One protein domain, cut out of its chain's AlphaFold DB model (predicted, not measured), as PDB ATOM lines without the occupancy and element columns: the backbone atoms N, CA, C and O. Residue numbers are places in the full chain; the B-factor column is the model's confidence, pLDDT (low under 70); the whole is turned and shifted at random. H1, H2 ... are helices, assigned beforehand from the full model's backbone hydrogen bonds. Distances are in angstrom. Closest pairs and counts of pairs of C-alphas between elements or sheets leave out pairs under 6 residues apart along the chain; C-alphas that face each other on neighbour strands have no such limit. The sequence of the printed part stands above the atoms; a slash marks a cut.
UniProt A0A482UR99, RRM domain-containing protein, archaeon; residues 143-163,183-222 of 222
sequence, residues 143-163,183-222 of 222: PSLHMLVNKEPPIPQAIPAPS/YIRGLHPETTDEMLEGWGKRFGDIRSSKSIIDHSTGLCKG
ATOM      1  N   PRO A 143     -22.641  35.976 -16.735       91.31
ATOM      2  CA  PRO A 143     -23.774  36.890 -16.562       91.31
ATOM      3  C   PRO A 143     -25.137  36.214 -16.763       91.31
ATOM      4  O   PRO A 143     -26.101  36.519 -16.064       91.31
ATOM      5  N   SER A 144     -25.208  35.245 -17.680       92.81
ATOM      6  CA  SER A 144     -26.414  34.457 -17.936       92.81
ATOM      7  C   SER A 144     -26.830  33.627 -16.723       92.81
ATOM      8  O   SER A 144     -28.001  33.640 -16.355       92.81
ATOM      9  N   LEU A 145     -25.888  32.950 -16.054       92.12
ATOM     10  CA  LEU A 145     -26.187  32.187 -14.838       92.12
ATOM     11  C   LEU A 145     -26.629  33.110 -13.702       92.12
ATOM     12  O   LEU A 145     -27.591  32.801 -13.001       92.12
ATOM     13  N   HIS A 146     -25.984  34.272 -13.568       91.69
ATOM     14  CA  HIS A 146     -26.375  35.270 -12.575       91.69
ATOM     15  C   HIS A 146     -27.826  35.739 -12.778       91.69
ATOM     16  O   HIS A 146     -28.574  35.889 -11.813       91.69
ATOM     17  N   MET A 147     -28.258  35.919 -14.028       94.00
ATOM     18  CA  MET A 147     -29.642  36.275 -14.348       94.00
ATOM     19  C   MET A 147     -30.636  35.153 -14.004       94.00
ATOM     20  O   MET A 147     -31.708  35.432 -13.474       94.00
ATOM     21  N   LEU A 148     -30.292  33.884 -14.261       95.19
ATOM     22  CA  LEU A 148     -31.172  32.744 -13.959       95.19
ATOM     23  C   LEU A 148     -31.382  32.545 -12.450       95.19
ATOM     24  O   LEU A 148     -32.502  32.262 -12.012       95.19
ATOM     25  N   VAL A 149     -30.324  32.728 -11.657       93.44
ATOM     26  CA  VAL A 149     -30.372  32.610 -10.190       93.44
ATOM     27  C   VAL A 149     -31.240  33.708  -9.568       93.44
ATOM     28  O   VAL A 149     -32.051  33.424  -8.689       93.44
ATOM     29  N   ASN A 150     -31.128  34.941 -10.068       94.06
ATOM     30  CA  ASN A 150     -31.854  36.099  -9.534       94.06
ATOM     31  C   ASN A 150     -33.255  36.303 -10.136       94.06
ATOM     32  O   ASN A 150     -33.945  37.251  -9.772       94.06
ATOM     33  N   LYS A 151     -33.692  35.443 -11.063       94.38
ATOM     34  CA  LYS A 151     -35.047  35.504 -11.629       94.38
ATOM     35  C   LYS A 151     -36.096  35.286 -10.530       94.38
ATOM     36  O   LYS A 151     -35.930  34.391  -9.710       94.38
ATOM     37  N   GLU A 152     -37.194  36.038 -10.558       92.81
ATOM     38  CA  GLU A 152     -38.295  35.903  -9.594       92.81
ATOM     39  C   GLU A 152     -39.004  34.528  -9.706       92.81
ATOM     40  O   GLU A 152     -39.312  34.100 -10.828       92.81
ATOM     41  N   PRO A 153     -39.285  33.822  -8.590       91.88
ATOM     42  CA  PRO A 153     -38.768  34.076  -7.238       91.88
ATOM     43  C   PRO A 153     -37.271  33.736  -7.136       91.88
ATOM     44  O   PRO A 153     -36.870  32.683  -7.646       91.88
ATOM     45  N   PRO A 154     -36.429  34.580  -6.515       93.44
ATOM     46  CA  PRO A 154     -34.988  34.353  -6.470       93.44
ATOM     47  C   PRO A 154     -34.656  33.022  -5.791       93.44
ATOM     48  O   PRO A 154     -35.337  32.597  -4.855       93.44
ATOM     49  N   ILE A 155     -33.599  32.356  -6.263       95.19
ATOM     50  CA  ILE A 155     -33.103  31.146  -5.602       95.19
ATOM     51  C   ILE A 155     -32.430  31.579  -4.289       95.19
ATOM     52  O   ILE A 155     -31.500  32.394  -4.336       95.19
ATOM     53  N   PRO A 156     -32.877  31.078  -3.123       93.69
ATOM     54  CA  PRO A 156     -32.312  31.469  -1.841       93.69
ATOM     55  C   PRO A 156     -30.862  30.998  -1.717       93.69
ATOM     56  O   PRO A 156     -30.450  29.992  -2.301       93.69
ATOM     57  N   GLN A 157     -30.079  31.730  -0.928       91.75
ATOM     58  CA  GLN A 157     -28.717  31.319  -0.602       91.75
ATOM     59  C   GLN A 157     -28.738  30.014   0.197       91.75
ATOM     60  O   GLN A 157     -29.561  29.840   1.096       91.75
ATOM     61  N   ALA A 158     -27.817  29.109  -0.131       91.38
ATOM     62  CA  ALA A 158     -27.739  27.813   0.525       91.38
ATOM     63  C   ALA A 158     -27.314  27.953   1.994       91.38
ATOM     64  O   ALA A 158     -26.388  28.702   2.321       91.38
ATOM     65  N   ILE A 159     -27.948  27.177   2.873       91.69
ATOM     66  CA  ILE A 159     -27.518  27.026   4.263       91.69
ATOM     67  C   ILE A 159     -26.258  26.144   4.279       91.69
ATOM     68  O   ILE A 159     -26.256  25.081   3.653       91.69
ATOM     69  N   PRO A 160     -25.181  26.533   4.986       86.25
ATOM     70  CA  PRO A 160     -23.985  25.704   5.101       86.25
ATOM     71  C   PRO A 160     -24.306  24.300   5.633       86.25
ATOM     72  O   PRO A 160     -24.702  24.130   6.784       86.25
ATOM     73  N   ALA A 161     -24.122  23.283   4.788       79.38
ATOM     74  CA  ALA A 161     -24.363  21.897   5.164       79.38
ATOM     75  C   ALA A 161     -23.177  21.343   5.979       79.38
ATOM     76  O   ALA A 161     -22.029  21.423   5.518       79.38
ATOM     77  N   PRO A 162     -23.416  20.739   7.158       75.31
ATOM     78  CA  PRO A 162     -22.352  20.137   7.948       75.31
ATOM     79  C   PRO A 162     -21.669  19.015   7.153       75.31
ATOM     80  O   PRO A 162     -22.319  18.172   6.539       75.31
ATOM     81  N   SER A 163     -20.336  19.001   7.176       71.19
ATOM     82  CA  SER A 163     -19.490  17.974   6.544       71.19
ATOM     83  C   SER A 163     -19.528  17.890   5.010       71.19
ATOM     84  O   SER A 163     -19.075  16.888   4.458       71.19
ATOM     85  N   TYR A 183     -27.229  16.097  -7.111       91.75
ATOM     86  CA  TYR A 183     -27.537  16.149  -5.686       91.75
ATOM     87  C   TYR A 183     -27.222  17.543  -5.146       91.75
ATOM     88  O   TYR A 183     -26.086  18.011  -5.250       91.75
ATOM     89  N   ILE A 184     -28.227  18.204  -4.575       92.00
ATOM     90  CA  ILE A 184     -28.128  19.563  -4.038       92.00
ATOM     91  C   ILE A 184     -28.184  19.468  -2.512       92.00
ATOM     92  O   ILE A 184     -28.923  18.650  -1.972       92.00
ATOM     93  N   ARG A 185     -27.360  20.266  -1.829       92.31
ATOM     94  CA  ARG A 185     -27.313  20.367  -0.364       92.31
ATOM     95  C   ARG A 185     -27.521  21.804   0.071       92.31
ATOM     96  O   ARG A 185     -27.182  22.724  -0.676       92.31
ATOM     97  N   GLY A 186     -27.970  21.974   1.309       93.12
ATOM     98  CA  GLY A 186     -28.144  23.293   1.909       93.12
ATOM     99  C   GLY A 186     -29.420  23.991   1.454       93.12
ATOM    100  O   GLY A 186     -29.477  25.220   1.470       93.12
ATOM    101  N   LEU A 187     -30.432  23.230   1.027       95.12
ATOM    102  CA  LEU A 187     -31.762  23.777   0.790       95.12
ATOM    103  C   LEU A 187     -32.363  24.284   2.109       95.12
ATOM    104  O   LEU A 187     -32.053  23.791   3.195       95.12
ATOM    105  N   HIS A 188     -33.227  25.292   2.027       95.62
ATOM    106  CA  HIS A 188     -33.936  25.781   3.206       95.62
ATOM    107  C   HIS A 188     -34.976  24.734   3.652       95.62
ATOM    108  O   HIS A 188     -35.578  24.114   2.772       95.62
ATOM    109  N   PRO A 189     -35.271  24.563   4.955       96.00
ATOM    110  CA  PRO A 189     -36.293  23.616   5.421       96.00
ATOM    111  C   PRO A 189     -37.685  23.821   4.802       96.00
ATOM    112  O   PRO A 189     -38.457  22.880   4.665       96.00
ATOM    113  N   GLU A 190     -37.990  25.043   4.378       95.75
ATOM    114  CA  GLU A 190     -39.254  25.416   3.727       95.75
ATOM    115  C   GLU A 190     -39.277  25.116   2.217       95.75
ATOM    116  O   GLU A 190     -40.285  25.345   1.555       95.75
ATOM    117  N   THR A 191     -38.173  24.619   1.651       95.88
ATOM    118  CA  THR A 191     -38.081  24.305   0.221       95.88
ATOM    119  C   THR A 191     -38.984  23.124  -0.112       95.88
ATOM    120  O   THR A 191     -38.786  22.025   0.403       95.88
ATOM    121  N   THR A 192     -39.937  23.338  -1.016       95.38
ATOM    122  CA  THR A 192     -40.826  22.287  -1.524       95.38
ATOM    123  C   THR A 192     -40.322  21.703  -2.847       95.38
ATOM    124  O   THR A 192     -39.492  22.301  -3.537       95.38
ATOM    125  N   ASP A 193     -40.859  20.542  -3.236       95.12
ATOM    126  CA  ASP A 193     -40.574  19.912  -4.535       95.12
ATOM    127  C   ASP A 193     -40.925  20.841  -5.708       95.12
ATOM    128  O   ASP A 193     -40.166  20.946  -6.670       95.12
ATOM    129  N   GLU A 194     -42.032  21.580  -5.599       95.50
ATOM    130  CA  GLU A 194     -42.490  22.531  -6.618       95.50
ATOM    131  C   GLU A 194     -41.509  23.698  -6.800       95.50
ATOM    132  O   GLU A 194     -41.206  24.096  -7.929       95.50
ATOM    133  N   MET A 195     -40.971  24.229  -5.695       96.00
ATOM    134  CA  MET A 195     -39.946  25.277  -5.739       96.00
ATOM    135  C   MET A 195     -38.670  24.759  -6.402       96.00
ATOM    136  O   MET A 195     -38.119  25.423  -7.283       96.00
ATOM    137  N   LEU A 196     -38.228  23.557  -6.021       95.44
ATOM    138  CA  LEU A 196     -37.032  22.927  -6.571       95.44
ATOM    139  C   LEU A 196     -37.163  22.679  -8.081       95.44
ATOM    140  O   LEU A 196     -36.248  23.003  -8.841       95.44
ATOM    141  N   GLU A 197     -38.313  22.169  -8.525       96.00
ATOM    142  CA  GLU A 197     -38.613  21.975  -9.943       96.00
ATOM    143  C   GLU A 197     -38.625  23.310 -10.700       96.00
ATOM    144  O   GLU A 197     -38.012  23.436 -11.766       96.00
ATOM    145  N   GLY A 198     -39.280  24.331 -10.137       96.06
ATOM    146  CA  GLY A 198     -39.369  25.667 -10.725       96.06
ATOM    147  C   GLY A 198     -38.012  26.363 -10.866       96.06
ATOM    148  O   GLY A 198     -37.767  27.053 -11.860       96.06
ATOM    149  N   TRP A 199     -37.106  26.174  -9.905       96.31
ATOM    150  CA  TRP A 199     -35.730  26.663 -10.003       96.31
ATOM    151  C   TRP A 199     -34.920  25.876 -11.023       96.31
ATOM    152  O   TRP A 199     -34.259  26.475 -11.872       96.31
ATOM    153  N   GLY A 200     -34.998  24.549 -10.981       95.00
ATOM    154  CA  GLY A 200     -34.232  23.691 -11.870       95.00
ATOM    155  C   GLY A 200     -34.596  23.883 -13.350       95.00
ATOM    156  O   GLY A 200     -33.699  23.970 -14.189       95.00
ATOM    157  N   LYS A 201     -35.885  24.080 -13.666       96.06
ATOM    158  CA  LYS A 201     -36.384  24.353 -15.031       96.06
ATOM    159  C   LYS A 201     -35.761  25.588 -15.692       96.06
ATOM    160  O   LYS A 201     -35.831  25.743 -16.907       96.06
ATOM    161  N   ARG A 202     -35.140  26.484 -14.916       96.00
ATOM    162  CA  ARG A 202     -34.416  27.654 -15.445       96.00
ATOM    163  C   ARG A 202     -33.124  27.271 -16.160       96.00
ATOM    164  O   ARG A 202     -32.663  28.036 -16.999       96.00
ATOM    165  N   PHE A 203     -32.547  26.122 -15.812       94.50
ATOM    166  CA  PHE A 203     -31.251  25.660 -16.310       94.50
ATOM    167  C   PHE A 203     -31.373  24.571 -17.384       94.50
ATOM    168  O   PHE A 203     -30.373  24.228 -18.010       94.50
ATOM    169  N   GLY A 204     -32.580  24.050 -17.621       94.50
ATOM    170  CA  GLY A 204     -32.856  23.052 -18.648       94.50
ATOM    171  C   GLY A 204     -34.067  22.188 -18.313       94.50
ATOM    172  O   GLY A 204     -34.744  22.399 -17.306       94.50
ATOM    173  N   ASP A 205     -34.325  21.200 -19.164       95.88
ATOM    174  CA  ASP A 205     -35.430  20.264 -18.979       95.88
ATOM    175  C   ASP A 205     -35.163  19.295 -17.823       95.88
ATOM    176  O   ASP A 205     -34.074  18.733 -17.685       95.88
ATOM    177  N   ILE A 206     -36.193  19.056 -17.010       95.62
ATOM    178  CA  ILE A 206     -36.128  18.174 -15.842       95.62
ATOM    179  C   ILE A 206     -37.112  17.029 -16.012       95.62
ATOM    180  O   ILE A 206     -38.288  17.244 -16.291       95.62
ATOM    181  N   ARG A 207     -36.627  15.801 -15.797       95.94
ATOM    182  CA  ARG A 207     -37.484  14.607 -15.754       95.94
ATOM    183  C   ARG A 207     -38.224  14.469 -14.429       95.94
ATOM    184  O   ARG A 207     -39.392  14.107 -14.416       95.94
ATOM    185  N   SER A 208     -37.525  14.710 -13.327       95.12
ATOM    186  CA  SER A 208     -38.068  14.618 -11.975       95.12
ATOM    187  C   SER A 208     -37.198  15.408 -11.008       95.12
ATOM    188  O   SER A 208     -35.978  15.443 -11.173       95.12
ATOM    189  N   SER A 209     -37.807  15.967  -9.967       95.50
ATOM    190  CA  SER A 209     -37.102  16.545  -8.824       95.50
ATOM    191  C   SER A 209     -37.779  16.092  -7.533       95.50
ATOM    192  O   SER A 209     -38.965  15.763  -7.546       95.50
ATOM    193  N   LYS A 210     -37.010  15.991  -6.447       95.50
ATOM    194  CA  LYS A 210     -37.529  15.586  -5.141       95.50
ATOM    195  C   LYS A 210     -36.641  16.128  -4.029       95.50
ATOM    196  O   LYS A 210     -35.436  15.872  -4.021       95.50
ATOM    197  N   SER A 211     -37.247  16.834  -3.089       94.88
ATOM    198  CA  SER A 211     -36.640  17.239  -1.830       94.88
ATOM    199  C   SER A 211     -36.711  16.089  -0.820       94.88
ATOM    200  O   SER A 211     -37.631  15.264  -0.819       94.88
ATOM    201  N   ILE A 212     -35.689  15.976   0.029       95.50
ATOM    202  CA  ILE A 212     -35.672  14.963   1.086       95.50
ATOM    203  C   ILE A 212     -36.361  15.559   2.305       95.50
ATOM    204  O   ILE A 212     -35.867  16.528   2.873       95.50
ATOM    205  N   ILE A 213     -37.475  14.955   2.714       96.25
ATOM    206  CA  ILE A 213     -38.283  15.418   3.841       96.25
ATOM    207  C   ILE A 213     -37.886  14.689   5.126       96.25
ATOM    208  O   ILE A 213     -37.657  13.477   5.137       96.25
ATOM    209  N   ASP A 214     -37.793  15.433   6.223       96.12
ATOM    210  CA  ASP A 214     -37.693  14.885   7.566       96.12
ATOM    211  C   ASP A 214     -39.075  14.404   8.012       96.12
ATOM    212  O   ASP A 214     -40.023  15.181   8.085       96.12
ATOM    213  N   HIS A 215     -39.200  13.121   8.339       95.75
ATOM    214  CA  HIS A 215     -40.475  12.543   8.763       95.75
ATOM    215  C   HIS A 215     -40.969  13.104  10.106       95.75
ATOM    216  O   HIS A 215     -42.156  12.998  10.401       95.75
ATOM    217  N   SER A 216     -40.078  13.672  10.925       96.94
ATOM    218  CA  SER A 216     -40.438  14.233  12.229       96.94
ATOM    219  C   SER A 216     -41.019  15.644  12.127       96.94
ATOM    220  O   SER A 216     -41.989  15.953  12.815       96.94
ATOM    221  N   THR A 217     -40.455  16.488  11.261       95.44
ATOM    222  CA  THR A 217     -40.869  17.893  11.109       95.44
ATOM    223  C   THR A 217     -41.769  18.123   9.899       95.44
ATOM    224  O   THR A 217     -42.459  19.136   9.843       95.44
ATOM    225  N   GLY A 218     -41.770  17.208   8.925       95.31
ATOM    226  CA  GLY A 218     -42.439  17.388   7.635       95.31
ATOM    227  C   GLY A 218     -41.750  18.407   6.719       95.31
ATOM    228  O   GLY A 218     -42.319  18.768   5.692       95.31
ATOM    229  N   LEU A 219     -40.547  18.870   7.076       96.12
ATOM    230  CA  LEU A 219     -39.790  19.899   6.359       96.12
ATOM    231  C   LEU A 219     -38.597  19.307   5.598       96.12
ATOM    232  O   LEU A 219     -38.166  18.183   5.857       96.12
ATOM    233  N   CYS A 220     -38.037  20.073   4.663       96.19
ATOM    234  CA  CYS A 220     -36.845  19.685   3.916       96.19
ATOM    235  C   CYS A 220     -35.620  19.522   4.839       96.19
ATOM    236  O   CYS A 220     -35.403  20.305   5.764       96.19
ATOM    237  N   LYS A 221     -34.793  18.508   4.567       94.62
ATOM    238  CA  LYS A 221     -33.594  18.169   5.353       94.62
ATOM    239  C   LYS A 221     -32.331  18.951   4.982       94.62
ATOM    240  O   LYS A 221     -31.344  18.823   5.705       94.62
ATOM    241  N   GLY A 222     -32.344  19.713   3.885       92.69
ATOM    242  CA  GLY A 222     -31.199  20.504   3.413       92.69
ATOM    243  C   GLY A 222     -30.458  19.906   2.231       92.69
ATOM    244  O   GLY A 222     -29.280  19.513   2.392       92.69
TER     245      GLY A 222
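This is residues 143 to 163 and 183 to 222 of the 222 residues of the protein "RRM domain-containing protein" of archaeon (UniProt A0A482UR99). With little regular structure, the domain is two short helices among long loops: H1 lies at one end, and residues 201 to 222 fold back past H2 to a loop round Ser 216 at the far end. Residues 151 to 163 lead from H1 to a cut. The 61 printed residues hold H1, then H2, and no named strand; the class is all helix, with 16 residues in named elements. The whole is only just compact, close to loose, with a radius of gyration of the C-alphas of 12.3 A, and only just elongated, spanning 39 by 25 by 20 A.

H1, residues 143 to 150, is 10.7 A long and begins at C-alpha 143 (-23.774, 36.890, -16.562). H2, residues 193 to 200, is 10.4 A long and ends at C-alpha 200 (-34.232, 23.691, -11.870).

H1 and H2 are only just apart, their closest C-alphas 8.0 A from each other. In both, every O i to N i+4 pair is within hydrogen-bond range.

The farthest C-alphas, of Pro 143 and Ser 216, are 40.2 A apart. The link across the cut lacks residues 164 to 182; C-alphas 163 and 183 are 14.8 A apart. No printed residue has pLDDT under 70.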